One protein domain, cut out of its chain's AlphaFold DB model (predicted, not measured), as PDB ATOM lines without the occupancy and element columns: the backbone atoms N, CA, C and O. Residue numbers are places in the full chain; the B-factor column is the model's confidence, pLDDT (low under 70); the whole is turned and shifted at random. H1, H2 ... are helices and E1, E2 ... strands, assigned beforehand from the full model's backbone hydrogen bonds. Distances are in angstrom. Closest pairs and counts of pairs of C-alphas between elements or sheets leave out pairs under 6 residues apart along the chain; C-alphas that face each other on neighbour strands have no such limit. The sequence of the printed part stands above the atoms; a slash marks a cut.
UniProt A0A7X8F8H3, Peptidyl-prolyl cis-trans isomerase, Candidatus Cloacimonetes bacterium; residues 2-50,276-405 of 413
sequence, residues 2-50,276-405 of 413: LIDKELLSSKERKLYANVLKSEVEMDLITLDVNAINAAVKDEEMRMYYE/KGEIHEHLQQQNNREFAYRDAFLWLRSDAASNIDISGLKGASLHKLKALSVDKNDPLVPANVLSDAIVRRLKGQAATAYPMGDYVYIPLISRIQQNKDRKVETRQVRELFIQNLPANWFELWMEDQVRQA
ATOM      1  N   LEU A   2     -33.537 -23.671   5.287       78.94
ATOM      2  CA  LEU A   2     -34.119 -23.820   6.633       78.94
ATOM      3  C   LEU A   2     -33.253 -23.173   7.727       78.94
ATOM      4  O   LEU A   2     -33.708 -22.288   8.441       78.94
ATOM      5  N   ILE A   3     -31.970 -23.542   7.774       77.44
ATOM      6  CA  ILE A   3     -31.005 -23.034   8.765       77.44
ATOM      7  C   ILE A   3     -30.933 -21.502   8.754       77.44
ATOM      8  O   ILE A   3     -30.952 -20.868   9.799       77.44
ATOM      9  N   ASP A   4     -30.906 -20.897   7.568       78.81
ATOM     10  CA  ASP A   4     -30.725 -19.451   7.400       78.81
ATOM     11  C   ASP A   4     -31.972 -18.625   7.747       78.81
ATOM     12  O   ASP A   4     -31.837 -17.443   8.079       78.81
ATOM     13  N   LYS A   5     -33.160 -19.236   7.630       77.56
ATOM     14  CA  LYS A   5     -34.466 -18.592   7.824       77.56
ATOM     15  C   LYS A   5     -35.025 -18.802   9.231       77.56
ATOM     16  O   LYS A   5     -35.521 -17.845   9.807       77.56
ATOM     17  N   GLU A   6     -34.897 -20.012   9.773       77.75
ATOM     18  CA  GLU A   6     -35.601 -20.426  10.997       77.75
ATOM     19  C   GLU A   6     -34.667 -20.621  12.203       77.75
ATOM     20  O   GLU A   6     -35.069 -20.386  13.337       77.75
ATOM     21  N   LEU A   7     -33.404 -21.017  11.990       80.31
ATOM     22  CA  LEU A   7     -32.492 -21.390  13.088       80.31
ATOM     23  C   LEU A   7     -31.429 -20.319  13.386       80.31
ATOM     24  O   LEU A   7     -31.160 -19.992  14.543       80.31
ATOM     25  N   LEU A   8     -30.837 -19.718  12.352       85.81
ATOM     26  CA  LEU A   8     -29.757 -18.737  12.468       85.81
ATOM     27  C   LEU A   8     -30.307 -17.308  12.650       85.81
ATOM     28  O   LEU A   8     -30.178 -16.435  11.780       85.81
ATOM     29  N   SER A   9     -30.920 -17.077  13.813       86.88
ATOM     30  CA  SER A   9     -31.481 -15.780  14.213       86.88
ATOM     31  C   SER A   9     -30.418 -14.672  14.303       86.88
ATOM     32  O   SER A   9     -29.225 -14.935  14.430       86.88
ATOM     33  N   SER A  10     -30.837 -13.399  14.312       86.75
ATOM     34  CA  SER A  10     -29.922 -12.253  14.501       86.75
ATOM     35  C   SER A  10     -29.081 -12.364  15.788       86.75
ATOM     36  O   SER A  10     -27.896 -12.025  15.803       86.75
ATOM     37  N   LYS A  11     -29.672 -12.918  16.857       89.06
ATOM     38  CA  LYS A  11     -28.987 -13.177  18.130       89.06
ATOM     39  C   LYS A  11     -27.895 -14.237  17.976       89.06
ATOM     40  O   LYS A  11     -26.775 -14.010  18.425       89.06
ATOM     41  N   GLU A  12     -28.202 -15.350  17.310       88.75
ATOM     42  CA  GLU A  12     -27.230 -16.416  17.041       88.75
ATOM     43  C   GLU A  12     -26.130 -15.928  16.084       88.75
ATOM     44  O   GLU A  12     -24.949 -16.114  16.361       88.75
ATOM     45  N   ARG A  13     -26.464 -15.162  15.035       90.44
ATOM     46  CA  ARG A  13     -25.459 -14.539  14.151       90.44
ATOM     47  C   ARG A  13     -24.472 -13.668  14.922       90.44
ATOM     48  O   ARG A  13     -23.269 -13.754  14.694       90.44
ATOM     49  N   LYS A  14     -24.970 -12.839  15.846       91.38
ATOM     50  CA  LYS A  14     -24.123 -11.991  16.695       91.38
ATOM     51  C   LYS A  14     -23.260 -12.825  17.642       91.38
ATOM     52  O   LYS A  14     -22.091 -12.499  17.831       91.38
ATOM     53  N   LEU A  15     -23.814 -13.891  18.214       92.75
ATOM     54  CA  LEU A  15     -23.078 -14.795  19.089       92.75
ATOM     55  C   LEU A  15     -21.926 -15.480  18.350       92.75
ATOM     56  O   LEU A  15     -20.784 -15.344  18.770       92.75
ATOM     57  N   TYR A  16     -22.201 -16.160  17.239       92.12
ATOM     58  CA  TYR A  16     -21.177 -16.887  16.486       92.12
ATOM     59  C   TYR A  16     -20.164 -15.947  15.817       92.12
ATOM     60  O   TYR A  16     -18.988 -16.286  15.714       92.12
ATOM     61  N   ALA A  17     -20.558 -14.717  15.468       91.44
ATOM     62  CA  ALA A  17     -19.598 -13.681  15.092       91.44
ATOM     63  C   ALA A  17     -18.660 -13.306  16.254       91.44
ATOM     64  O   ALA A  17     -17.468 -13.113  16.030       91.44
ATOM     65  N   ASN A  18     -19.163 -13.232  17.491       91.75
ATOM     66  CA  ASN A  18     -18.321 -13.005  18.669       91.75
ATOM     67  C   ASN A  18     -17.431 -14.214  18.983       91.75
ATOM     68  O   ASN A  18     -16.300 -14.021  19.416       91.75
ATOM     69  N   VAL A  19     -17.896 -15.446  18.744       91.94
ATOM     70  CA  VAL A  19     -17.068 -16.661  18.876       91.94
ATOM     71  C   VAL A  19     -15.874 -16.581  17.925       91.94
ATOM     72  O   VAL A  19     -14.739 -16.705  18.367       91.94
ATOM     73  N   LEU A  20     -16.105 -16.249  16.651       91.75
ATOM     74  CA  LEU A  20     -15.032 -16.066  15.666       91.75
ATOM     75  C   LEU A  20     -14.093 -14.903  16.034       91.75
ATOM     76  O   LEU A  20     -12.899 -14.960  15.781       91.75
ATOM     77  N   LYS A  21     -14.575 -13.845  16.688       92.44
ATOM     78  CA  LYS A  21     -13.713 -12.747  17.174       92.44
ATOM     79  C   LYS A  21     -12.989 -13.051  18.485       92.44
ATOM     80  O   LYS A  21     -12.205 -12.214  18.939       92.44
ATOM     81  N   SER A  22     -13.263 -14.200  19.097       92.25
ATOM     82  CA  SER A  22     -12.697 -14.556  20.390       92.25
ATOM     83  C   SER A  22     -11.283 -15.095  20.246       92.25
ATOM     84  O   SER A  22     -10.991 -15.956  19.413       92.25
ATOM     85  N   GLU A  23     -10.436 -14.606  21.134       93.56
ATOM     86  CA  GLU A  23      -9.181 -15.222  21.516       93.56
ATOM     87  C   GLU A  23      -9.282 -15.592  23.000       93.56
ATOM     88  O   GLU A  23      -9.670 -14.755  23.821       93.56
ATOM     89  N   VAL A  24      -9.021 -16.851  23.348       94.12
ATOM     90  CA  VAL A  24      -9.301 -17.381  24.688       94.12
ATOM     91  C   VAL A  24      -8.065 -17.947  25.374       94.12
ATOM     92  O   VAL A  24      -7.157 -18.491  24.743       94.12
ATOM     93  N   GLU A  25      -8.052 -17.806  26.696       95.31
ATOM     94  CA  GLU A  25      -7.182 -18.555  27.599       95.31
ATOM     95  C   GLU A  25      -8.032 -19.646  28.259       95.31
ATOM     96  O   GLU A  25      -9.176 -19.396  28.663       95.31
ATOM     97  N   MET A  26      -7.495 -20.862  28.321       94.75
ATOM     98  CA  MET A  26      -8.238 -22.047  28.727       94.75
ATOM     99  C   MET A  26      -7.339 -23.033  29.462       94.75
ATOM    100  O   MET A  26      -6.215 -23.303  29.042       94.75
ATOM    101  N   ASP A  27      -7.883 -23.607  30.526       95.50
ATOM    102  CA  ASP A  27      -7.361 -24.820  31.135       95.50
ATOM    103  C   ASP A  27      -8.064 -26.007  30.459       95.50
ATOM    104  O   ASP A  27      -9.283 -26.161  30.553       95.50
ATOM    105  N   LEU A  28      -7.315 -26.803  29.699       96.00
ATOM    106  CA  LEU A  28      -7.816 -28.011  29.053       96.00
ATOM    107  C   LEU A  28      -7.430 -29.219  29.893       96.00
ATOM    108  O   LEU A  28      -6.245 -29.490  30.073       96.00
ATOM    109  N   ILE A  29      -8.418 -29.987  30.336       96.69
ATOM    110  CA  ILE A  29      -8.167 -31.299  30.931       96.69
ATOM    111  C   ILE A  29      -8.481 -32.365  29.883       96.69
ATOM    112  O   ILE A  29      -9.553 -32.349  29.281       96.69
ATOM    113  N   THR A  30      -7.547 -33.285  29.664       96.19
ATOM    114  CA  THR A  30      -7.718 -34.449  28.785       96.19
ATOM    115  C   THR A  30      -7.647 -35.717  29.615       96.19
ATOM    116  O   THR A  30      -6.663 -35.898  30.330       96.19
ATOM    117  N   LEU A  31      -8.648 -36.589  29.519       95.75
ATOM    118  CA  LEU A  31      -8.622 -37.916  30.136       95.75
ATOM    119  C   LEU A  31      -8.351 -38.943  29.045       95.75
ATOM    120  O   LEU A  31      -9.158 -39.062  28.125       95.75
ATOM    121  N   ASP A  32      -7.238 -39.663  29.155       94.50
ATOM    122  CA  ASP A  32      -6.952 -40.813  28.297       94.50
ATOM    123  C   ASP A  32      -7.833 -41.998  28.711       94.50
ATOM    124  O   ASP A  32      -7.731 -42.523  29.826       94.50
ATOM    125  N   VAL A  33      -8.706 -42.419  27.800       93.88
ATOM    126  CA  VAL A  33      -9.618 -43.548  27.989       93.88
ATOM    127  C   VAL A  33      -8.840 -44.848  28.215       93.88
ATOM    128  O   VAL A  33      -9.262 -45.683  29.014       93.88
ATOM    129  N   ASN A  34      -7.682 -45.015  27.574       91.62
ATOM    130  CA  ASN A  34      -6.875 -46.233  27.667       91.62
ATOM    131  C   ASN A  34      -6.142 -46.357  29.010       91.62
ATOM    132  O   ASN A  34      -5.721 -47.447  29.395       91.62
ATOM    133  N   ALA A  35      -6.018 -45.260  29.763       90.38
ATOM    134  CA  ALA A  35      -5.507 -45.295  31.131       90.38
ATOM    135  C   ALA A  35      -6.547 -45.846  32.129       90.38
ATOM    136  O   ALA A  35      -6.207 -46.237  33.258       90.38
ATOM    137  N   ILE A  36      -7.826 -45.897  31.744       89.25
ATOM    138  CA  ILE A  36      -8.880 -46.553  32.516       89.25
ATOM    139  C   ILE A  36      -8.777 -48.065  32.307       89.25
ATOM    140  O   ILE A  36      -8.418 -48.553  31.244       89.25
ATOM    141  N   ASN A  37      -9.016 -48.816  33.380       87.19
ATOM    142  CA  ASN A  37      -9.024 -50.273  33.329       87.19
ATOM    143  C   ASN A  37     -10.340 -50.757  33.932       87.19
ATOM    144  O   ASN A  37     -10.398 -51.127  35.107       87.19
ATOM    145  N   ALA A  38     -11.409 -50.611  33.156       88.00
ATOM    146  CA  ALA A  38     -12.727 -51.083  33.515       88.00
ATOM    147  C   ALA A  38     -12.736 -52.612  33.555       88.00
ATOM    148  O   ALA A  38     -12.249 -53.272  32.638       88.00
ATOM    149  N   ALA A  39     -13.291 -53.176  34.625       88.88
ATOM    150  CA  ALA A  39     -13.471 -54.615  34.720       88.88
ATOM    151  C   ALA A  39     -14.664 -55.037  33.856       88.88
ATOM    152  O   ALA A  39     -15.770 -54.539  34.064       88.88
ATOM    153  N   VAL A  40     -14.441 -55.980  32.942       92.81
ATOM    154  CA  VAL A  40     -15.497 -56.651  32.175       92.81
ATOM    155  C   VAL A  40     -15.812 -57.973  32.863       92.81
ATOM    156  O   VAL A  40     -14.908 -58.749  33.187       92.81
ATOM    157  N   LYS A  41     -17.092 -58.237  33.134       92.75
ATOM    158  CA  LYS A  41     -17.497 -59.494  33.781       92.75
ATOM    159  C   LYS A  41     -17.670 -60.608  32.751       92.75
ATOM    160  O   LYS A  41     -18.124 -60.373  31.639       92.75
ATOM    161  N   ASP A  42     -17.417 -61.848  33.164       90.81
ATOM    162  CA  ASP A  42     -17.667 -63.027  32.319       90.81
ATOM    163  C   ASP A  42     -19.127 -63.124  31.845       90.81
ATOM    164  O   ASP A  42     -19.374 -63.519  30.709       90.81
ATOM    165  N   GLU A  43     -20.083 -62.727  32.688       94.12
ATOM    166  CA  GLU A  43     -21.508 -62.697  32.335       94.12
ATOM    167  C   GLU A  43     -21.812 -61.672  31.236       94.12
ATOM    168  O   GLU A  43     -22.589 -61.939  30.328       94.12
ATOM    169  N   GLU A  44     -21.154 -60.514  31.279       93.00
ATOM    170  CA  GLU A  44     -21.305 -59.442  30.292       93.00
ATOM    171  C   GLU A  44     -20.816 -59.893  28.911       93.00
ATOM    172  O   GLU A  44     -21.528 -59.741  27.923       93.00
ATOM    173  N   MET A  45     -19.656 -60.559  28.862       95.56
ATOM    174  CA  MET A  45     -19.130 -61.144  27.624       95.56
ATOM    175  C   MET A  45     -20.052 -62.227  27.053       95.56
ATOM    176  O   MET A  45     -20.215 -62.317  25.838       95.56
ATOM    177  N   ARG A  46     -20.663 -63.053  27.913       94.94
ATOM    178  CA  ARG A  46     -21.619 -64.085  27.476       94.94
ATOM    179  C   ARG A  46     -22.890 -63.474  26.901       94.94
ATOM    180  O   ARG A  46     -23.339 -63.931  25.856       94.94
ATOM    181  N   MET A  47     -23.450 -62.460  27.560       95.00
ATOM    182  CA  MET A  47     -24.629 -61.752  27.055       95.00
ATOM    183  C   MET A  47     -24.336 -61.103  25.702       95.00
ATOM    184  O   MET A  47     -25.090 -61.324  24.760       95.00
ATOM    185  N   TYR A  48     -23.202 -60.407  25.577       95.44
ATOM    186  CA  TYR A  48     -22.788 -59.799  24.312       95.44
ATOM    187  C   TYR A  48     -22.687 -60.836  23.187       95.44
ATOM    188  O   TYR A  48     -23.251 -60.628  22.113       95.44
ATOM    189  N   TYR A  49     -22.022 -61.968  23.442       95.19
ATOM    190  CA  TYR A  49     -21.889 -63.053  22.468       95.19
ATOM    191  C   TYR A  49     -23.247 -63.606  22.011       95.19
ATOM    192  O   TYR A  49     -23.443 -63.844  20.824       95.19
ATOM    193  N   GLU A  50     -24.196 -63.813  22.928       93.62
ATOM    194  CA  GLU A  50     -25.523 -64.326  22.568       93.62
ATOM    195  C   GLU A  50     -26.367 -63.289  21.805       93.62
ATOM    196  O   GLU A  50     -27.077 -63.659  20.870       93.62
ATOM    197  N   LYS A 276     -13.790 -65.016  23.044       94.00
ATOM    198  CA  LYS A 276     -13.827 -64.370  24.372       94.00
ATOM    199  C   LYS A 276     -12.830 -63.216  24.501       94.00
ATOM    200  O   LYS A 276     -13.160 -62.205  25.113       94.00
ATOM    201  N   GLY A 277     -11.616 -63.376  23.970       94.12
ATOM    202  CA  GLY A 277     -10.568 -62.351  24.048       94.12
ATOM    203  C   GLY A 277     -10.933 -61.083  23.277       94.12
ATOM    204  O   GLY A 277     -10.822 -59.986  23.814       94.12
ATOM    205  N   GLU A 278     -11.452 -61.247  22.063       94.25
ATOM    206  CA  GLU A 278     -11.919 -60.142  21.220       94.25
ATOM    207  C   GLU A 278     -13.087 -59.392  21.877       94.25
ATOM    208  O   GLU A 278     -13.058 -58.167  22.003       94.25
ATOM    209  N   ILE A 279     -14.081 -60.133  22.382       95.88
ATOM    210  CA  ILE A 279     -15.239 -59.556  23.079       95.88
ATOM    211  C   ILE A 279     -14.793 -58.790  24.329       95.88
ATOM    212  O   ILE A 279     -15.291 -57.695  24.595       95.88
ATOM    213  N   HIS A 280     -13.842 -59.338  25.094       95.56
ATOM    214  CA  HIS A 280     -13.286 -58.662  26.262       95.56
ATOM    215  C   HIS A 280     -12.671 -57.310  25.890       95.56
ATOM    216  O   HIS A 280     -12.986 -56.309  26.527       95.56
ATOM    217  N   GLU A 281     -11.811 -57.269  24.871       93.12
ATOM    218  CA  GLU A 281     -11.158 -56.032  24.430       93.12
ATOM    219  C   GLU A 281     -12.178 -54.989  23.961       93.12
ATOM    220  O   GLU A 281     -12.091 -53.822  24.351       93.12
ATOM    221  N   HIS A 282     -13.182 -55.416  23.191       93.44
ATOM    222  CA  HIS A 282     -14.253 -54.543  22.722       93.44
ATOM    223  C   HIS A 282     -15.046 -53.926  23.885       93.44
ATOM    224  O   HIS A 282     -15.154 -52.699  23.992       93.44
ATOM    225  N   LEU A 283     -15.548 -54.764  24.798       94.38
ATOM    226  CA  LEU A 283     -16.321 -54.313  25.957       94.38
ATOM    227  C   LEU A 283     -15.479 -53.472  26.915       94.38
ATOM    228  O   LEU A 283     -15.963 -52.487  27.466       94.38
ATOM    229  N   GLN A 284     -14.202 -53.807  27.094       94.12
ATOM    230  CA  GLN A 284     -13.302 -53.038  27.947       94.12
ATOM    231  C   GLN A 284     -13.093 -51.628  27.393       94.12
ATOM    232  O   GLN A 284     -13.164 -50.662  28.152       94.12
ATOM    233  N   GLN A 285     -12.886 -51.486  26.081       91.50
ATOM    234  CA  GLN A 285     -12.773 -50.176  25.440       91.50
ATOM    235  C   GLN A 285     -14.067 -49.369  25.562       91.50
ATOM    236  O   GLN A 285     -14.018 -48.183  25.901       91.50
ATOM    237  N   GLN A 286     -15.223 -49.997  25.331       91.31
ATOM    238  CA  GLN A 286     -16.516 -49.338  25.493       91.31
ATOM    239  C   GLN A 286     -16.720 -48.863  26.938       91.31
ATOM    240  O   GLN A 286     -16.964 -47.677  27.171       91.31
ATOM    241  N   ASN A 287     -16.527 -49.754  27.911       92.69
ATOM    242  CA  ASN A 287     -16.674 -49.442  29.327       92.69
ATOM    243  C   ASN A 287     -15.700 -48.341  29.753       92.69
ATOM    244  O   ASN A 287     -16.104 -47.392  30.421       92.69
ATOM    245  N   ASN A 288     -14.436 -48.400  29.326       92.88
ATOM    246  CA  ASN A 288     -13.461 -47.342  29.584       92.88
ATOM    247  C   ASN A 288     -13.957 -45.971  29.096       92.88
ATOM    248  O   ASN A 288     -13.836 -44.990  29.831       92.88
ATOM    249  N   ARG A 289     -14.544 -45.889  27.890       91.75
ATOM    250  CA  ARG A 289     -15.095 -44.632  27.344       91.75
ATOM    251  C   ARG A 289     -16.251 -44.117  28.191       91.75
ATOM    252  O   ARG A 289     -16.287 -42.932  28.528       91.75
ATOM    253  N   GLU A 290     -17.171 -45.000  28.566       91.56
ATOM    254  CA  GLU A 290     -18.323 -44.652  29.398       91.56
ATOM    255  C   GLU A 290     -17.901 -44.190  30.798       91.56
ATOM    256  O   GLU A 290     -18.384 -43.163  31.283       91.56
ATOM    257  N   PHE A 291     -16.953 -44.890  31.427       92.69
ATOM    258  CA  PHE A 291     -16.395 -44.511  32.723       92.69
ATOM    259  C   PHE A 291     -15.653 -43.175  32.654       92.69
ATOM    260  O   PHE A 291     -15.936 -42.305  33.475       92.69
ATOM    261  N   ALA A 292     -14.785 -42.959  31.656       93.38
ATOM    262  CA  ALA A 292     -14.080 -41.688  31.468       93.38
ATOM    263  C   ALA A 292     -15.057 -40.515  31.352       93.38
ATOM    264  O   ALA A 292     -14.893 -39.478  31.999       93.38
ATOM    265  N   TYR A 293     -16.097 -40.686  30.532       93.25
ATOM    266  CA  TYR A 293     -17.099 -39.655  30.315       93.25
ATOM    267  C   TYR A 293     -17.927 -39.390  31.576       93.25
ATOM    268  O   TYR A 293     -18.147 -38.233  31.945       93.25
ATOM    269  N   ARG A 294     -18.344 -40.447  32.281       92.56
ATOM    270  CA  ARG A 294     -19.084 -40.331  33.541       92.56
ATOM    271  C   ARG A 294     -18.253 -39.651  34.626       92.56
ATOM    272  O   ARG A 294     -18.767 -38.763  35.303       92.56
ATOM    273  N   ASP A 295     -16.990 -40.029  34.781       93.44
ATOM    274  CA  ASP A 295     -16.096 -39.466  35.792       93.44
ATOM    275  C   ASP A 295     -15.807 -37.989  35.496       93.44
ATOM    276  O   ASP A 295     -15.910 -37.155  36.394       93.44
ATOM    277  N   ALA A 296     -15.577 -37.628  34.228       94.25
ATOM    278  CA  ALA A 296     -15.467 -36.235  33.792       94.25
ATOM    279  C   ALA A 296     -16.734 -35.422  34.116       94.25
ATOM    280  O   ALA A 296     -16.662 -34.290  34.606       94.25
ATOM    281  N   PHE A 297     -17.909 -36.004  33.874       92.06
ATOM    282  CA  PHE A 297     -19.193 -35.368  34.150       92.06
ATOM    283  C   PHE A 297     -19.468 -35.186  35.651       92.06
ATOM    284  O   PHE A 297     -19.987 -34.145  36.060       92.06
ATOM    285  N   LEU A 298     -19.115 -36.173  36.478       92.56
ATOM    286  CA  LEU A 298     -19.215 -36.080  37.937       92.56
ATOM    287  C   LEU A 298     -18.211 -35.072  38.499       92.56
ATOM    288  O   LEU A 298     -18.575 -34.253  39.344       92.56
ATOM    289  N   TRP A 299     -16.978 -35.079  37.993       95.38
ATOM    290  CA  TRP A 299     -15.928 -34.156  38.408       95.38
ATOM    291  C   TRP A 299     -16.325 -32.699  38.181       95.38
ATOM    292  O   TRP A 299     -16.214 -31.904  39.112       95.38
ATOM    293  N   LEU A 300     -16.902 -32.371  37.018       94.06
ATOM    294  CA  LEU A 300     -17.410 -31.028  36.693       94.06
ATOM    295  C   LEU A 300     -18.452 -30.486  37.690       94.06
ATOM    296  O   LEU A 300     -18.698 -29.281  37.722       94.06
ATOM    297  N   ARG A 301     -19.083 -31.359  38.482       91.69
ATOM    298  CA  ARG A 301     -20.097 -31.017  39.494       91.69
ATOM    299  C   ARG A 301     -19.568 -31.068  40.927       91.69
ATOM    300  O   ARG A 301     -20.323 -30.800  41.856       91.69
ATOM    301  N   SER A 302     -18.311 -31.453  41.102       91.94
ATOM    302  CA  SER A 302     -17.662 -31.584  42.404       91.94
ATOM    303  C   SER A 302     -16.921 -30.305  42.799       91.94
ATOM    304  O   SER A 302     -16.569 -29.485  41.950       91.94
ATOM    305  N   ASP A 303     -16.601 -30.169  44.087       89.44
ATOM    306  CA  ASP A 303     -15.788 -29.052  44.589       89.44
ATOM    307  C   ASP A 303     -14.370 -29.037  43.987       89.44
ATOM    308  O   ASP A 303     -13.760 -27.973  43.857       89.44
ATOM    309  N   ALA A 304     -13.864 -30.197  43.543       89.81
ATOM    310  CA  ALA A 304     -12.557 -30.328  42.900       89.81
ATOM    311  C   ALA A 304     -12.465 -29.531  41.587       89.81
ATOM    312  O   ALA A 304     -11.413 -28.963  41.291       89.81
ATOM    313  N   ALA A 305     -13.570 -29.402  40.839       90.25
ATOM    314  CA  ALA A 305     -13.597 -28.612  39.609       90.25
ATOM    315  C   ALA A 305     -13.370 -27.116  39.856       90.25
ATOM    316  O   ALA A 305     -12.736 -26.452  39.037       90.25
ATOM    317  N   SER A 306     -13.821 -26.589  41.000       86.12
ATOM    318  CA  SER A 306     -13.631 -25.172  41.351       86.12
ATOM    319  C   SER A 306     -12.158 -24.816  41.559       86.12
ATOM    320  O   SER A 306     -11.746 -23.700  41.251       86.12
ATOM    321  N   ASN A 307     -11.363 -25.775  42.040       88.38
ATOM    322  CA  ASN A 307      -9.925 -25.621  42.259       88.38
ATOM    323  C   ASN A 307      -9.071 -26.237  41.136       88.38
ATOM    324  O   ASN A 307      -7.846 -26.207  41.230       88.38
ATOM    325  N   ILE A 308      -9.699 -26.787  40.088       90.50
ATOM    326  CA  ILE A 308      -9.037 -27.515  38.992       90.50
ATOM    327  C   ILE A 308      -8.123 -28.637  39.540       90.50
ATOM    328  O   ILE A 308      -7.017 -28.873  39.055       90.50
ATOM    329  N   ASP A 309      -8.576 -29.335  40.585       92.62
ATOM    330  CA  ASP A 309      -7.874 -30.495  41.132       92.62
ATOM    331  C   ASP A 309      -8.232 -31.751  40.326       92.62
ATOM    332  O   ASP A 309      -9.357 -32.248  40.385       92.62
ATOM    333  N   ILE A 310      -7.269 -32.258  39.554       94.00
ATOM    334  CA  ILE A 310      -7.430 -33.429  38.680       94.00
ATOM    335  C   ILE A 310      -6.963 -34.735  39.338       94.00
ATOM    336  O   ILE A 310      -6.986 -35.776  38.689       94.00
ATOM    337  N   SER A 311      -6.534 -34.709  40.606       88.62
ATOM    338  CA  SER A 311      -5.939 -35.876  41.282       88.62
ATOM    339  C   SER A 311      -6.889 -37.080  41.377       88.62
ATOM    340  O   SER A 311      -6.440 -38.225  41.362       88.62
ATOM    341  N   GLY A 312      -8.202 -36.830  41.411       85.31
ATOM    342  CA  GLY A 312      -9.247 -37.858  41.380       85.31
ATOM    343  C   GLY A 312      -9.613 -38.391  39.988       85.31
ATOM    344  O   GLY A 312     -10.404 -39.328  39.903       85.31
ATOM    345  N   LEU A 313      -9.076 -37.823  38.903       91.25
ATOM    346  CA  LEU A 313      -9.370 -38.248  37.533       91.25
ATOM    347  C   LEU A 313      -8.242 -39.130  36.993       91.25
ATOM    348  O   LEU A 313      -7.135 -38.670  36.704       91.25
ATOM    349  N   LYS A 314      -8.525 -40.421  36.820       90.38
ATOM    350  CA  LYS A 314      -7.549 -41.366  36.274       90.38
ATOM    351  C   LYS A 314      -7.226 -41.021  34.814       90.38
ATOM    352  O   LYS A 314      -8.130 -40.787  34.022       90.38
ATOM    353  N   GLY A 315      -5.938 -40.998  34.466       89.75
ATOM    354  CA  GLY A 315      -5.491 -40.676  33.104       89.75
ATOM    355  C   GLY A 315      -5.625 -39.199  32.723       89.75
ATOM    356  O   GLY A 315      -5.469 -38.866  31.549       89.75
ATOM    357  N   ALA A 316      -5.926 -38.314  33.679       94.94
ATOM    358  CA  ALA A 316      -6.072 -36.893  33.408       94.94
ATOM    359  C   ALA A 316      -4.724 -36.185  33.237       94.94
ATOM    360  O   ALA A 316      -3.779 -36.396  33.997       94.94
ATOM    361  N   SER A 317      -4.671 -35.276  32.270       95.00
ATOM    362  CA  SER A 317      -3.590 -34.308  32.079       95.00
ATOM    363  C   SER A 317      -4.175 -32.906  31.965       95.00
ATOM    364  O   SER A 317      -5.189 -32.718  31.294       95.00
ATOM    365  N   LEU A 318      -3.544 -31.928  32.619       95.75
ATOM    366  CA  LEU A 318      -3.934 -30.518  32.569       95.75
ATOM    367  C   LEU A 318      -2.986 -29.739  31.652       95.75
ATOM    368  O   LEU A 318      -1.784 -29.675  31.900       95.75
ATOM    369  N   HIS A 319      -3.551 -29.070  30.651       94.81
ATOM    370  CA  HIS A 319      -2.838 -28.232  29.692       94.81
ATOM    371  C   HIS A 319      -3.310 -26.786  29.816       94.81
ATOM    372  O   HIS A 319      -4.497 -26.495  29.684       94.81
ATOM    373  N   LYS A 320      -2.378 -25.856  30.045       94.25
ATOM    374  CA  LYS A 320      -2.681 -24.421  30.104       94.25
ATOM    375  C   LYS A 320      -2.452 -23.790  28.743       94.25
ATOM    376  O   LYS A 320      -1.307 -23.603  28.334       94.25
ATOM    377  N   LEU A 321      -3.534 -23.443  28.063       93.81
ATOM    378  CA  LEU A 321      -3.504 -22.940  26.697       93.81
ATOM    379  C   LEU A 321      -3.849 -21.451  26.665       93.81
ATOM    380  O   LEU A 321      -4.727 -20.966  27.384       93.81
ATOM    381  N   LYS A 322      -3.132 -20.702  25.827       91.88
ATOM    382  CA  LYS A 322      -3.283 -19.252  25.675       91.88
ATOM    383  C   LYS A 322      -3.459 -18.906  24.208       91.88
ATOM    384  O   LYS A 322      -2.936 -19.604  23.347       91.88
ATOM    385  N   ALA A 323      -4.123 -17.785  23.951       88.81
ATOM    386  CA  ALA A 323      -4.283 -17.234  22.609       88.81
ATOM    387  C   ALA A 323      -4.988 -18.180  21.608       88.81
ATOM    388  O   ALA A 323      -4.729 -18.127  20.400       88.81
ATOM    389  N   LEU A 324      -5.889 -19.039  22.103       90.75
ATOM    390  CA  LEU A 324      -6.652 -19.976  21.277       90.75
ATOM    391  C   LEU A 324      -7.755 -19.245  20.512       90.75
ATOM    392  O   LEU A 324      -8.444 -18.389  21.063       90.75
ATOM    393  N   SER A 325      -7.972 -19.613  19.254       89.69
ATOM    394  CA  SER A 325      -9.065 -19.086  18.435       89.69
ATOM    395  C   SER A 325      -9.579 -20.179  17.511       89.69
ATOM    396  O   SER A 325      -8.798 -21.012  17.070       89.69
ATOM    397  N   VAL A 326     -10.873 -20.164  17.194       86.44
ATOM    398  CA  VAL A 326     -11.531 -21.211  16.389       86.44
ATOM    399  C   VAL A 326     -10.922 -21.349  14.985       86.44
ATOM    400  O   VAL A 326     -10.939 -22.427  14.406       86.44
ATOM    401  N   ASP A 327     -10.341 -20.278  14.447       81.25
ATOM    402  CA  ASP A 327      -9.675 -20.274  13.138       81.25
ATOM    403  C   ASP A 327      -8.244 -20.813  13.163       81.25
ATOM    404  O   ASP A 327      -7.650 -21.062  12.114       81.25
ATOM    405  N   LYS A 328      -7.657 -20.937  14.355       80.69
ATOM    406  CA  LYS A 328      -6.314 -21.474  14.536       80.69
ATOM    407  C   LYS A 328      -6.469 -22.914  14.996       80.69
ATOM    408  O   LYS A 328      -6.851 -23.156  16.136       80.69
ATOM    409  N   ASN A 329      -6.166 -23.860  14.112       75.25
ATOM    410  CA  ASN A 329      -6.112 -25.267  14.492       75.25
ATOM    411  C   ASN A 329      -5.034 -25.455  15.562       75.25
ATOM    412  O   ASN A 329      -3.850 -25.250  15.292       75.25
ATOM    413  N   ASP A 330      -5.460 -25.842  16.758       86.62
ATOM    414  CA  ASP A 330      -4.575 -26.268  17.832       86.62
ATOM    415  C   ASP A 330      -4.504 -27.804  17.827       86.62
ATOM    416  O   ASP A 330      -5.547 -28.457  17.745       86.62
ATOM    417  N   PRO A 331      -3.306 -28.410  17.883       85.81
ATOM    418  CA  PRO A 331      -3.169 -29.864  17.843       85.81
ATOM    419  C   PRO A 331      -3.745 -30.572  19.079       85.81
ATOM    420  O   PRO A 331      -3.986 -31.774  19.014       85.81
ATOM    421  N   LEU A 332      -3.955 -29.864  20.195       87.31
ATOM    422  CA  LEU A 332      -4.426 -30.438  21.458       87.31
ATOM    423  C   LEU A 332      -5.936 -30.299  21.665       87.31
ATOM    424  O   LEU A 332      -6.489 -30.975  22.530       87.31
ATOM    425  N   VAL A 333      -6.616 -29.426  20.915       90.06
ATOM    426  CA  VAL A 333      -8.048 -29.157  21.099       90.06
ATOM    427  C   VAL A 333      -8.776 -29.266  19.765       90.06
ATOM    428  O   VAL A 333      -8.568 -28.425  18.888       90.06
ATOM    429  N   PRO A 334      -9.696 -30.232  19.610       90.50
ATOM    430  CA  PRO A 334     -10.554 -30.289  18.436       90.50
ATOM    431  C   PRO A 334     -11.341 -28.980  18.250       90.50
ATOM    432  O   PRO A 334     -11.911 -28.437  19.199       90.50
ATOM    433  N   ALA A 335     -11.400 -28.470  17.016       87.69
ATOM    434  CA  ALA A 335     -11.992 -27.159  16.721       87.69
ATOM    435  C   ALA A 335     -13.466 -27.042  17.160       87.69
ATOM    436  O   ALA A 335     -13.889 -25.991  17.640       87.69
ATOM    437  N   ASN A 336     -14.231 -28.132  17.051       88.44
ATOM    438  CA  ASN A 336     -15.622 -28.219  17.501       88.44
ATOM    439  C   ASN A 336     -15.764 -28.186  19.035       88.44
ATOM    440  O   ASN A 336     -16.697 -27.572  19.548       88.44
ATOM    441  N   VAL A 337     -14.825 -28.787  19.776       91.81
ATOM    442  CA  VAL A 337     -14.771 -28.695  21.246       91.81
ATOM    443  C   VAL A 337     -14.492 -27.255  21.670       91.81
ATOM    444  O   VAL A 337     -15.193 -26.710  22.522       91.81
ATOM    445  N   LEU A 338     -13.506 -26.606  21.037       93.31
ATOM    446  CA  LEU A 338     -13.169 -25.211  21.322       93.31
ATOM    447  C   LEU A 338     -14.345 -24.273  21.019       93.31
ATOM    448  O   LEU A 338     -14.667 -23.405  21.832       93.31
ATOM    449  N   SER A 339     -15.001 -24.438  19.867       92.12
ATOM    450  CA  SER A 339     -16.117 -23.575  19.485       92.12
ATOM    451  C   SER A 339     -17.302 -23.692  20.441       92.12
ATOM    452  O   SER A 339     -17.817 -22.658  20.877       92.12
ATOM    453  N   ASP A 340     -17.696 -24.914  20.815       92.44
ATOM    454  CA  ASP A 340     -18.843 -25.122  21.707       92.44
ATOM    455  C   ASP A 340     -18.535 -24.610  23.119       92.44
ATOM    456  O   ASP A 340     -19.370 -23.956  23.748       92.44
ATOM    457  N   ALA A 341     -17.299 -24.789  23.597       93.88
ATOM    458  CA  ALA A 341     -16.863 -24.243  24.879       93.88
ATOM    459  C   ALA A 341     -16.991 -22.708  24.928       93.88
ATOM    460  O   ALA A 341     -17.504 -22.154  25.910       93.88
ATOM    461  N   ILE A 342     -16.584 -22.004  23.860       94.31
ATOM    462  CA  ILE A 342     -16.718 -20.540  23.763       94.31
ATOM    463  C   ILE A 342     -18.196 -20.141  23.723       94.31
ATOM    464  O   ILE A 342     -18.601 -19.221  24.440       94.31
ATOM    465  N   VAL A 343     -19.015 -20.841  22.930       93.94
ATOM    466  CA  VAL A 343     -20.469 -20.617  22.851       93.94
ATOM    467  C   VAL A 343     -21.112 -20.744  24.233       93.94
ATOM    468  O   VAL A 343     -21.810 -19.822  24.665       93.94
ATOM    469  N   ARG A 344     -20.840 -21.836  24.956       93.38
ATOM    470  CA  ARG A 344     -21.360 -22.084  26.310       93.38
ATOM    471  C   ARG A 344     -20.957 -20.987  27.279       93.38
ATOM    472  O   ARG A 344     -21.814 -20.437  27.970       93.38
ATOM    473  N   ARG A 345     -19.676 -20.602  27.283       94.19
ATOM    474  CA  ARG A 345     -19.166 -19.538  28.155       94.19
ATOM    475  C   ARG A 345     -19.849 -18.199  27.880       94.19
ATOM    476  O   ARG A 345     -20.253 -17.525  28.825       94.19
ATOM    477  N   LEU A 346     -20.033 -17.831  26.611       92.94
ATOM    478  CA  LEU A 346     -20.743 -16.608  26.215       92.94
ATOM    479  C   LEU A 346     -22.250 -16.662  26.525       92.94
ATOM    480  O   LEU A 346     -22.852 -15.621  26.788       92.94
ATOM    481  N   LYS A 347     -22.858 -17.856  26.521       92.06
ATOM    482  CA  LYS A 347     -24.250 -18.093  26.943       92.06
ATOM    483  C   LYS A 347     -24.419 -18.187  28.469       92.06
ATOM    484  O   LYS A 347     -25.553 -18.282  28.928       92.06
ATOM    485  N   GLY A 348     -23.334 -18.160  29.250       90.50
ATOM    486  CA  GLY A 348     -23.376 -18.354  30.704       90.50
ATOM    487  C   GLY A 348     -23.738 -19.785  31.123       90.50
ATOM    488  O   GLY A 348     -24.225 -19.996  32.229       90.50
ATOM    489  N   GLN A 349     -23.541 -20.760  30.236       91.81
ATOM    490  CA  GLN A 349     -23.793 -22.175  30.495       91.81
ATOM    491  C   GLN A 349     -22.588 -22.820  31.193       91.81
ATOM    492  O   GLN A 349     -21.448 -22.384  31.022       91.81
ATOM    493  N   ALA A 350     -22.846 -23.876  31.967       89.88
ATOM    494  CA  ALA A 350     -21.791 -24.666  32.593       89.88
ATOM    495  C   ALA A 350     -20.905 -25.358  31.540       89.88
ATOM    496  O   ALA A 350     -21.372 -25.721  30.451       89.88
ATOM    497  N   ALA A 351     -19.631 -25.551  31.893       92.25
ATOM    498  CA  ALA A 351     -18.712 -26.373  31.115       92.25
ATOM    499  C   ALA A 351     -19.223 -27.822  31.028       92.25
ATOM    500  O   ALA A 351     -19.981 -28.281  31.884       92.25
ATOM    501  N   THR A 352     -18.820 -28.530  29.977       93.69
ATOM    502  CA  THR A 352     -19.188 -29.931  29.745       93.69
ATOM    503  C   THR A 352     -17.967 -30.729  29.306       93.69
ATOM    504  O   THR A 352     -16.973 -30.154  28.864       93.69
ATOM    505  N   ALA A 353     -18.058 -32.048  29.430       94.38
ATOM    506  CA  ALA A 353     -17.085 -32.984  28.891       94.38
ATOM    507  C   ALA A 353     -17.452 -33.374  27.449       94.38
ATOM    508  O   ALA A 353     -18.636 -33.428  27.107       94.38
ATOM    509  N   TYR A 354     -16.442 -33.669  26.630       93.31
ATOM    510  CA  TYR A 354     -16.588 -34.063  25.229       93.31
ATOM    511  C   TYR A 354     -15.828 -35.374  24.978       93.31
ATOM    512  O   TYR A 354     -14.596 -35.347  24.939       93.31
ATOM    513  N   PRO A 355     -16.518 -36.516  24.819       91.19
ATOM    514  CA  PRO A 355     -15.870 -37.768  24.448       91.19
ATOM    515  C   PRO A 355     -15.540 -37.751  22.948       91.19
ATOM    516  O   PRO A 355     -16.439 -37.616  22.118       91.19
ATOM    517  N   MET A 356     -14.259 -37.866  22.589       89.25
ATOM    518  CA  MET A 356     -13.805 -37.942  21.196       89.25
ATOM    519  C   MET A 356     -12.619 -38.890  21.039       89.25
ATOM    520  O   MET A 356     -11.520 -38.624  21.527       89.25
ATOM    521  N   GLY A 357     -12.840 -39.970  20.286       87.50
ATOM    522  CA  GLY A 357     -11.837 -41.011  20.075       87.50
ATOM    523  C   GLY A 357     -11.408 -41.625  21.406       87.50
ATOM    524  O   GLY A 357     -12.247 -42.110  22.166       87.50
ATOM    525  N   ASP A 358     -10.112 -41.552  21.686       91.31
ATOM    526  CA  ASP A 358      -9.501 -42.141  22.881       91.31
ATOM    527  C   ASP A 358      -9.358 -41.146  24.040       91.31
ATOM    528  O   ASP A 358      -8.728 -41.448  25.050       91.31
ATOM    529  N   TYR A 359      -9.960 -39.959  23.917       93.88
ATOM    530  CA  TYR A 359      -9.887 -38.922  24.936       93.88
ATOM    531  C   TYR A 359     -11.257 -38.366  25.308       93.88
ATOM    532  O   TYR A 359     -12.160 -38.233  24.479       93.88
ATOM    533  N   VAL A 360     -11.382 -37.951  26.566       95.31
ATOM    534  CA  VAL A 360     -12.447 -37.049  27.014       95.31
ATOM    535  C   VAL A 360     -11.843 -35.677  27.287       95.31
ATOM    536  O   VAL A 360     -10.938 -35.539  28.110       95.31
ATOM    537  N   TYR A 361     -12.347 -34.657  26.595       96.00
ATOM    538  CA  TYR A 361     -11.878 -33.278  26.706       96.00
ATOM    539  C   TYR A 361     -12.786 -32.481  27.645       96.00
ATOM    540  O   TYR A 361     -14.008 -32.505  27.500       96.00
ATOM    541  N   ILE A 362     -12.196 -31.734  28.576       96.81
ATOM    542  CA  ILE A 362     -12.897 -30.810  29.474       96.81
ATOM    543  C   ILE A 362     -12.277 -29.411  29.311       96.81
ATOM    544  O   ILE A 362     -11.260 -29.103  29.938       96.81
ATOM    545  N   PRO A 363     -12.848 -28.562  28.441       95.31
ATOM    546  CA  PRO A 363     -12.373 -27.200  28.229       95.31
ATOM    547  C   PRO A 363     -12.930 -26.233  29.287       95.31
ATOM    548  O   PRO A 363     -14.141 -26.013  29.374       95.31
ATOM    549  N   LEU A 364     -12.049 -25.594  30.061       95.19
ATOM    550  CA  LEU A 364     -12.406 -24.586  31.065       95.19
ATOM    551  C   LEU A 364     -11.884 -23.206  30.652       95.19
ATOM    552  O   LEU A 364     -10.715 -22.871  30.841       95.19
ATOM    553  N   ILE A 365     -12.758 -22.381  30.069       94.25
ATOM    554  CA  ILE A 365     -12.379 -21.043  29.598       94.25
ATOM    555  C   ILE A 365     -12.245 -20.082  30.781       94.25
ATOM    556  O   ILE A 365     -13.242 -19.647  31.369       94.25
ATOM    557  N   SER A 366     -11.007 -19.688  31.069       90.94
ATOM    558  CA  SER A 366     -10.681 -18.736  32.129       90.94
ATOM    559  C   SER A 366     -10.861 -17.292  31.660       90.94
ATOM    560  O   SER A 366     -11.419 -16.469  32.392       90.94
ATOM    561  N   ARG A 367     -10.484 -16.978  30.411       93.44
ATOM    562  CA  ARG A 367     -10.578 -15.621  29.852       93.44
ATOM    563  C   ARG A 367     -10.976 -15.614  28.381       93.44
ATOM    564  O   ARG A 367     -10.492 -16.418  27.595       93.44
ATOM    565  N   ILE A 368     -11.804 -14.638  28.004       94.06
ATOM    566  CA  ILE A 368     -12.142 -14.325  26.609       94.06
ATOM    567  C   ILE A 368     -11.707 -12.892  26.309       94.06
ATOM    568  O   ILE A 368     -12.103 -11.955  27.005       94.06
ATOM    569  N   GLN A 369     -10.918 -12.718  25.256       93.06
ATOM    570  CA  GLN A 369     -10.565 -11.432  24.670       93.06
ATOM    571  C   GLN A 369     -11.223 -11.318  23.292       93.06
ATOM    572  O   GLN A 369     -11.270 -12.277  22.530       93.06
ATOM    573  N   GLN A 370     -11.786 -10.152  22.980       90.56
ATOM    574  CA  GLN A 370     -12.501  -9.922  21.723       90.56
ATOM    575  C   GLN A 370     -11.658  -9.041  20.811       90.56
ATOM    576  O   GLN A 370     -11.416  -7.875  21.131       90.56
ATOM    577  N   ASN A 371     -11.272  -9.568  19.651       88.56
ATOM    578  CA  ASN A 371     -10.639  -8.770  18.610       88.56
ATOM    579  C   ASN A 371     -11.719  -8.006  17.828       88.56
ATOM    580  O   ASN A 371     -12.355  -8.533  16.912       88.56
ATOM    581  N   LYS A 372     -11.963  -6.752  18.226       83.50
ATOM    582  CA  LYS A 372     -13.019  -5.908  17.644       83.50
ATOM    583  C   LYS A 372     -12.758  -5.546  16.181       83.50
ATOM    584  O   LYS A 372     -13.724  -5.420  15.426       83.50
ATOM    585  N   ASP A 373     -11.488  -5.457  15.788       84.50
ATOM    586  CA  ASP A 373     -11.049  -5.039  14.452       84.50
ATOM    587  C   ASP A 373     -11.114  -6.180  13.426       84.50
ATOM    588  O   ASP A 373     -11.072  -5.960  12.212       84.50
ATOM    589  N   ARG A 374     -11.286  -7.418  13.902       86.19
ATOM    590  CA  ARG A 374     -11.455  -8.592  13.053       86.19
ATOM    591  C   ARG A 374     -12.785  -8.530  12.290       86.19
ATOM    592  O   ARG A 374     -13.875  -8.523  12.877       86.19
ATOM    593  N   LYS A 375     -12.699  -8.551  10.956       86.50
ATOM    594  CA  LYS A 375     -13.852  -8.751  10.063       86.50
ATOM    595  C   LYS A 375     -14.231 -10.232  10.045       86.50
ATOM    596  O   LYS A 375     -13.360 -11.092   9.965       86.50
ATOM    597  N   VAL A 376     -15.528 -10.513  10.152       88.31
ATOM    598  CA  VAL A 376     -16.084 -11.871  10.145       88.31
ATOM    599  C   VAL A 376     -17.101 -11.965   9.021       88.31
ATOM    600  O   VAL A 376     -18.020 -11.146   8.953       88.31
ATOM    601  N   GLU A 377     -16.936 -12.949   8.146       90.75
ATOM    602  CA  GLU A 377     -17.832 -13.148   7.012       90.75
ATOM    603  C   GLU A 377     -19.102 -13.905   7.417       90.75
ATOM    604  O   GLU A 377     -19.084 -14.800   8.262       90.75
ATOM    605  N   THR A 378     -20.228 -13.597   6.764       87.19
ATOM    606  CA  THR A 378     -21.514 -14.266   7.032       87.19
ATOM    607  C   THR A 378     -21.449 -15.776   6.794       87.19
ATOM    608  O   THR A 378     -22.106 -16.539   7.499       87.19
ATOM    609  N   ARG A 379     -20.628 -16.216   5.833       89.31
ATOM    610  CA  ARG A 379     -20.415 -17.635   5.546       89.31
ATOM    611  C   ARG A 379     -19.748 -18.364   6.716       89.31
ATOM    612  O   ARG A 379     -20.244 -19.411   7.114       89.31
ATOM    613  N   GLN A 380     -18.707 -17.778   7.307       88.75
ATOM    614  CA  GLN A 380     -17.994 -18.362   8.450       88.75
ATOM    615  C   GLN A 380     -18.909 -18.505   9.671       88.75
ATOM    616  O   GLN A 380     -18.918 -19.538  10.332       88.75
ATOM    617  N   VAL A 381     -19.744 -17.491   9.932       89.06
ATOM    618  CA  VAL A 381     -20.757 -17.534  11.003       89.06
ATOM    619  C   VAL A 381     -21.716 -18.704  10.801       89.06
ATOM    620  O   VAL A 381     -22.052 -19.405  11.752       89.06
ATOM    621  N   ARG A 382     -22.157 -18.918   9.559       90.06
ATOM    622  CA  ARG A 382     -23.080 -19.996   9.211       90.06
ATOM    623  C   ARG A 382     -22.438 -21.374   9.361       90.06
ATOM    624  O   ARG A 382     -23.063 -22.261   9.926       90.06
ATOM    625  N   GLU A 383     -21.228 -21.563   8.844       89.38
ATOM    626  CA  GLU A 383     -20.513 -22.843   8.931       89.38
ATOM    627  C   GLU A 383     -20.255 -23.226  10.392       89.38
ATOM    628  O   GLU A 383     -20.575 -24.344  10.794       89.38
ATOM    629  N   LEU A 384     -19.805 -22.269  11.209       88.19
ATOM    630  CA  LEU A 384     -19.574 -22.509  12.628       88.19
ATOM    631  C   LEU A 384     -20.871 -22.806  13.392       88.19
ATOM    632  O   LEU A 384     -20.890 -23.697  14.238       88.19
ATOM    633  N   PHE A 385     -21.968 -22.109  13.073       89.50
ATOM    634  CA  PHE A 385     -23.283 -22.402  13.650       89.50
ATOM    635  C   PHE A 385     -23.699 -23.852  13.390       89.50
ATOM    636  O   PHE A 385     -24.115 -24.542  14.313       89.50
ATOM    637  N   ILE A 386     -23.548 -24.326  12.149       87.31
ATOM    638  CA  ILE A 386     -23.930 -25.689  11.756       87.31
ATOM    639  C   ILE A 386     -23.090 -26.734  12.490       87.31
ATOM    640  O   ILE A 386     -23.639 -27.724  12.961       87.31
ATOM    641  N   GLN A 387     -21.784 -26.505  12.624       85.00
ATOM    642  CA  GLN A 387     -20.881 -27.424  13.326       85.00
ATOM    643  C   GLN A 387     -21.198 -27.578  14.822       85.00
ATOM    644  O   GLN A 387     -20.826 -28.583  15.416       85.00
ATOM    645  N   ASN A 388     -21.870 -26.592  15.422       85.62
ATOM    646  CA  ASN A 388     -22.256 -26.597  16.835       85.62
ATOM    647  C   ASN A 388     -23.734 -26.979  17.043       85.62
ATOM    648  O   ASN A 388     -24.236 -26.916  18.167       85.62
ATOM    649  N   LEU A 389     -24.456 -27.363  15.984       85.25
ATOM    650  CA  LEU A 389     -25.786 -27.942  16.141       85.25
ATOM    651  C   LEU A 389     -25.667 -29.350  16.749       85.25
ATOM    652  O   LEU A 389     -24.784 -30.114  16.350       85.25
ATOM    653  N   PRO A 390     -26.548 -29.725  17.692       79.25
ATOM    654  CA  PRO A 390     -26.572 -31.088  18.214       79.25
ATOM    655  C   PRO A 390     -26.907 -32.080  17.091       79.25
ATOM    656  O   PRO A 390     -27.619 -31.729  16.157       79.25
ATOM    657  N   ALA A 391     -26.433 -33.326  17.175       79.25
ATOM    658  CA  ALA A 391     -26.642 -34.320  16.111       79.25
ATOM    659  C   ALA A 391     -28.130 -34.542  15.763       79.25
ATOM    660  O   ALA A 391     -28.455 -34.780  14.606       79.25
ATOM    661  N   ASN A 392     -29.018 -34.381  16.748       81.56
ATOM    662  CA  ASN A 392     -30.473 -34.482  16.621       81.56
ATOM    663  C   ASN A 392     -31.183 -33.116  16.467       81.56
ATOM    664  O   ASN A 392     -32.327 -32.940  16.893       81.56
ATOM    665  N   TRP A 393     -30.498 -32.089  15.946       83.44
ATOM    666  CA  TRP A 393     -31.057 -30.733  15.852       83.44
ATOM    667  C   TRP A 393     -32.329 -30.667  15.005       83.44
ATOM    668  O   TRP A 393     -33.189 -29.825  15.270       83.44
ATOM    669  N   PHE A 394     -32.439 -31.513  13.978       84.88
ATOM    670  CA  PHE A 394     -33.577 -31.500  13.070       84.88
ATOM    671  C   PHE A 394     -34.814 -32.081  13.751       84.88
ATOM    672  O   PHE A 394     -35.889 -31.497  13.655       84.88
ATOM    673  N   GLU A 395     -34.647 -33.166  14.501       85.75
ATOM    674  CA  GLU A 395     -35.685 -33.801  15.307       85.75
ATOM    675  C   GLU A 395     -36.184 -32.839  16.388       85.75
ATOM    676  O   GLU A 395     -37.385 -32.615  16.504       85.75
ATOM    677  N   LEU A 396     -35.265 -32.178  17.104       82.81
ATOM    678  CA  LEU A 396     -35.615 -31.169  18.110       82.81
ATOM    679  C   LEU A 396     -36.379 -29.984  17.503       82.81
ATOM    680  O   LEU A 396     -37.332 -29.482  18.098       82.81
ATOM    681  N   TRP A 397     -35.973 -29.533  16.314       85.25
ATOM    682  CA  TRP A 397     -36.681 -28.476  15.596       85.25
ATOM    683  C   TRP A 397     -38.072 -28.938  15.140       85.25
ATOM    684  O   TRP A 397     -39.047 -28.216  15.339       85.25
ATOM    685  N   MET A 398     -38.187 -30.147  14.587       84.06
ATOM    686  CA  MET A 398     -39.461 -30.742  14.171       84.06
ATOM    687  C   MET A 398     -40.436 -30.871  15.344       84.06
ATOM    688  O   MET A 398     -41.600 -30.497  15.211       84.06
ATOM    689  N   GLU A 399     -39.975 -31.347  16.501       84.19
ATOM    690  CA  GLU A 399     -40.793 -31.440  17.715       84.19
ATOM    691  C   GLU A 399     -41.318 -30.075  18.174       84.19
ATOM    692  O   GLU A 399     -42.482 -29.957  18.564       84.19
ATOM    693  N   ASP A 400     -40.485 -29.033  18.115       82.56
ATOM    694  CA  ASP A 400     -40.890 -27.668  18.454       82.56
ATOM    695  C   ASP A 400     -41.941 -27.129  17.470       82.56
ATOM    696  O   ASP A 400     -42.951 -26.566  17.894       82.56
ATOM    697  N   GLN A 401     -41.784 -27.385  16.168       84.00
ATOM    698  CA  GLN A 401     -42.788 -27.011  15.166       84.00
ATOM    699  C   GLN A 401     -44.114 -27.755  15.357       84.00
ATOM    700  O   GLN A 401     -45.179 -27.138  15.291       84.00
ATOM    701  N   VAL A 402     -44.072 -29.058  15.651       82.38
ATOM    702  CA  VAL A 402     -45.272 -29.857  15.955       82.38
ATOM    703  C   VAL A 402     -45.967 -29.340  17.214       82.38
ATOM    704  O   VAL A 402     -47.190 -29.247  17.240       82.38
ATOM    705  N   ARG A 403     -45.208 -28.949  18.244       80.19
ATOM    706  CA  ARG A 403     -45.753 -28.379  19.486       80.19
ATOM    707  C   ARG A 403     -46.398 -27.009  19.272       80.19
ATOM    708  O   ARG A 403     -47.394 -26.694  19.918       80.19
ATOM    709  N   GLN A 404     -45.818 -26.185  18.404       79.94
ATOM    710  CA  GLN A 404     -46.343 -24.859  18.068       79.94
ATOM    711  C   GLN A 404     -47.540 -24.931  17.110       79.94
ATOM    712  O   GLN A 404     -48.395 -24.039  17.116       79.94
ATOM    713  N   ALA A 405     -47.649 -26.001  16.322       76.88
ATOM    714  CA  ALA A 405     -48.816 -26.269  15.500       76.88
ATOM    715  C   ALA A 405     -50.010 -26.680  16.381       76.88
ATOM    716  O   ALA A 405     -49.994 -27.697  17.071       76.88
TER     717      ALA A 405
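This is residues 2 to 50 and 276 to 405 of the 413 residues of the protein "Peptidyl-prolyl cis-trans isomerase" of Candidatus Cloacimonetes bacterium (UniProt A0A7X8F8H3). A twisted antiparallel sheet of four strands has helices on both faces: the later part of the long helix H4 packs along one face, and H6 packs on the other. The first residues of H4 reach past the sheet to H3 at one far end; H2 and H7 cross each other beside H6, and residues 398 to 405, of which 398 to 404 belong to H8, stick out. The printed part has 179 residues, with eight named helices and four named strands in the order H1 H2 E1 H3 H4 H5 E2 H6 E3 E4 H7 H8, a mixed class. It is only just loose, close to compact, with a radius of gyration of the C-alphas of 19.4 A and spans of 58 by 45 by 29 A.

The sheet runs E2, residues 316 to 324, E1, residues 22 to 32, E4, residues 359 to 370, and E3, residues 354 to 356. E1 and E4 are antiparallel at 165 degrees, with N 29 and O 362 3.0 A apart; E2 and E1 have N 319 and O 28 at 2.8 A. E3 and E4 form a hairpin, with N 356 and O 359 at 2.8 A. H4, residues 276 to 299, lies over E4 at a height over the sheet of 8.5 A and runs along the strands, at 11 degrees to E4 on the local plane. H6, residues 335 to 346, is on the opposite face, making three layers, helices on both faces of a sheet; its closest C-alphas to E4 are those of Ala 341 and Pro 363, 6.3 A. H3, residues 42 to 50, touches H4 at residues 276 to 283 alone, closest at the C-alphas of Met 45 and Ile 279, 6.2 A. H2, residues 10 to 20, only grazes the sheet and touches H6, closest at the C-alphas of Val 19 and Ile 342, 6.2 A. H7, residues 378 to 387, touches H2 about perpendicular, at 87 degrees, closest at the C-alphas of Tyr 16 and Val 381, 5.5 A. H1, residues 2 to 7, is close to H7 but not clearly touching; H5, residues 303 to 306, is likewise to H4; H8, residues 393 to 404, touches no helix. Every O i to N i+4 pair is within hydrogen-bond range in H1, H2, H3, H4, H6, H7 and H8; H5 is too short for one.

H1 begins at C-alpha 2 (-34.119, -23.820, 6.633). E1 measures 28.0 A, H4 33.4 A, E2 20.8 A and E4 29.3 A. H8 ends at C-alpha 404 (-46.343, -24.859, 18.068).

The C-alphas of Glu 50 and Asp 373 are the two farthest apart, 61.6 A. Residues 51 to 275 are not printed, and C-alphas 50 and 276 are 11.8 A apart across the cut. Of the links that are printed whole, none is long. The mean pLDDT of the printed part is 90.1, and no printed residue is under 70.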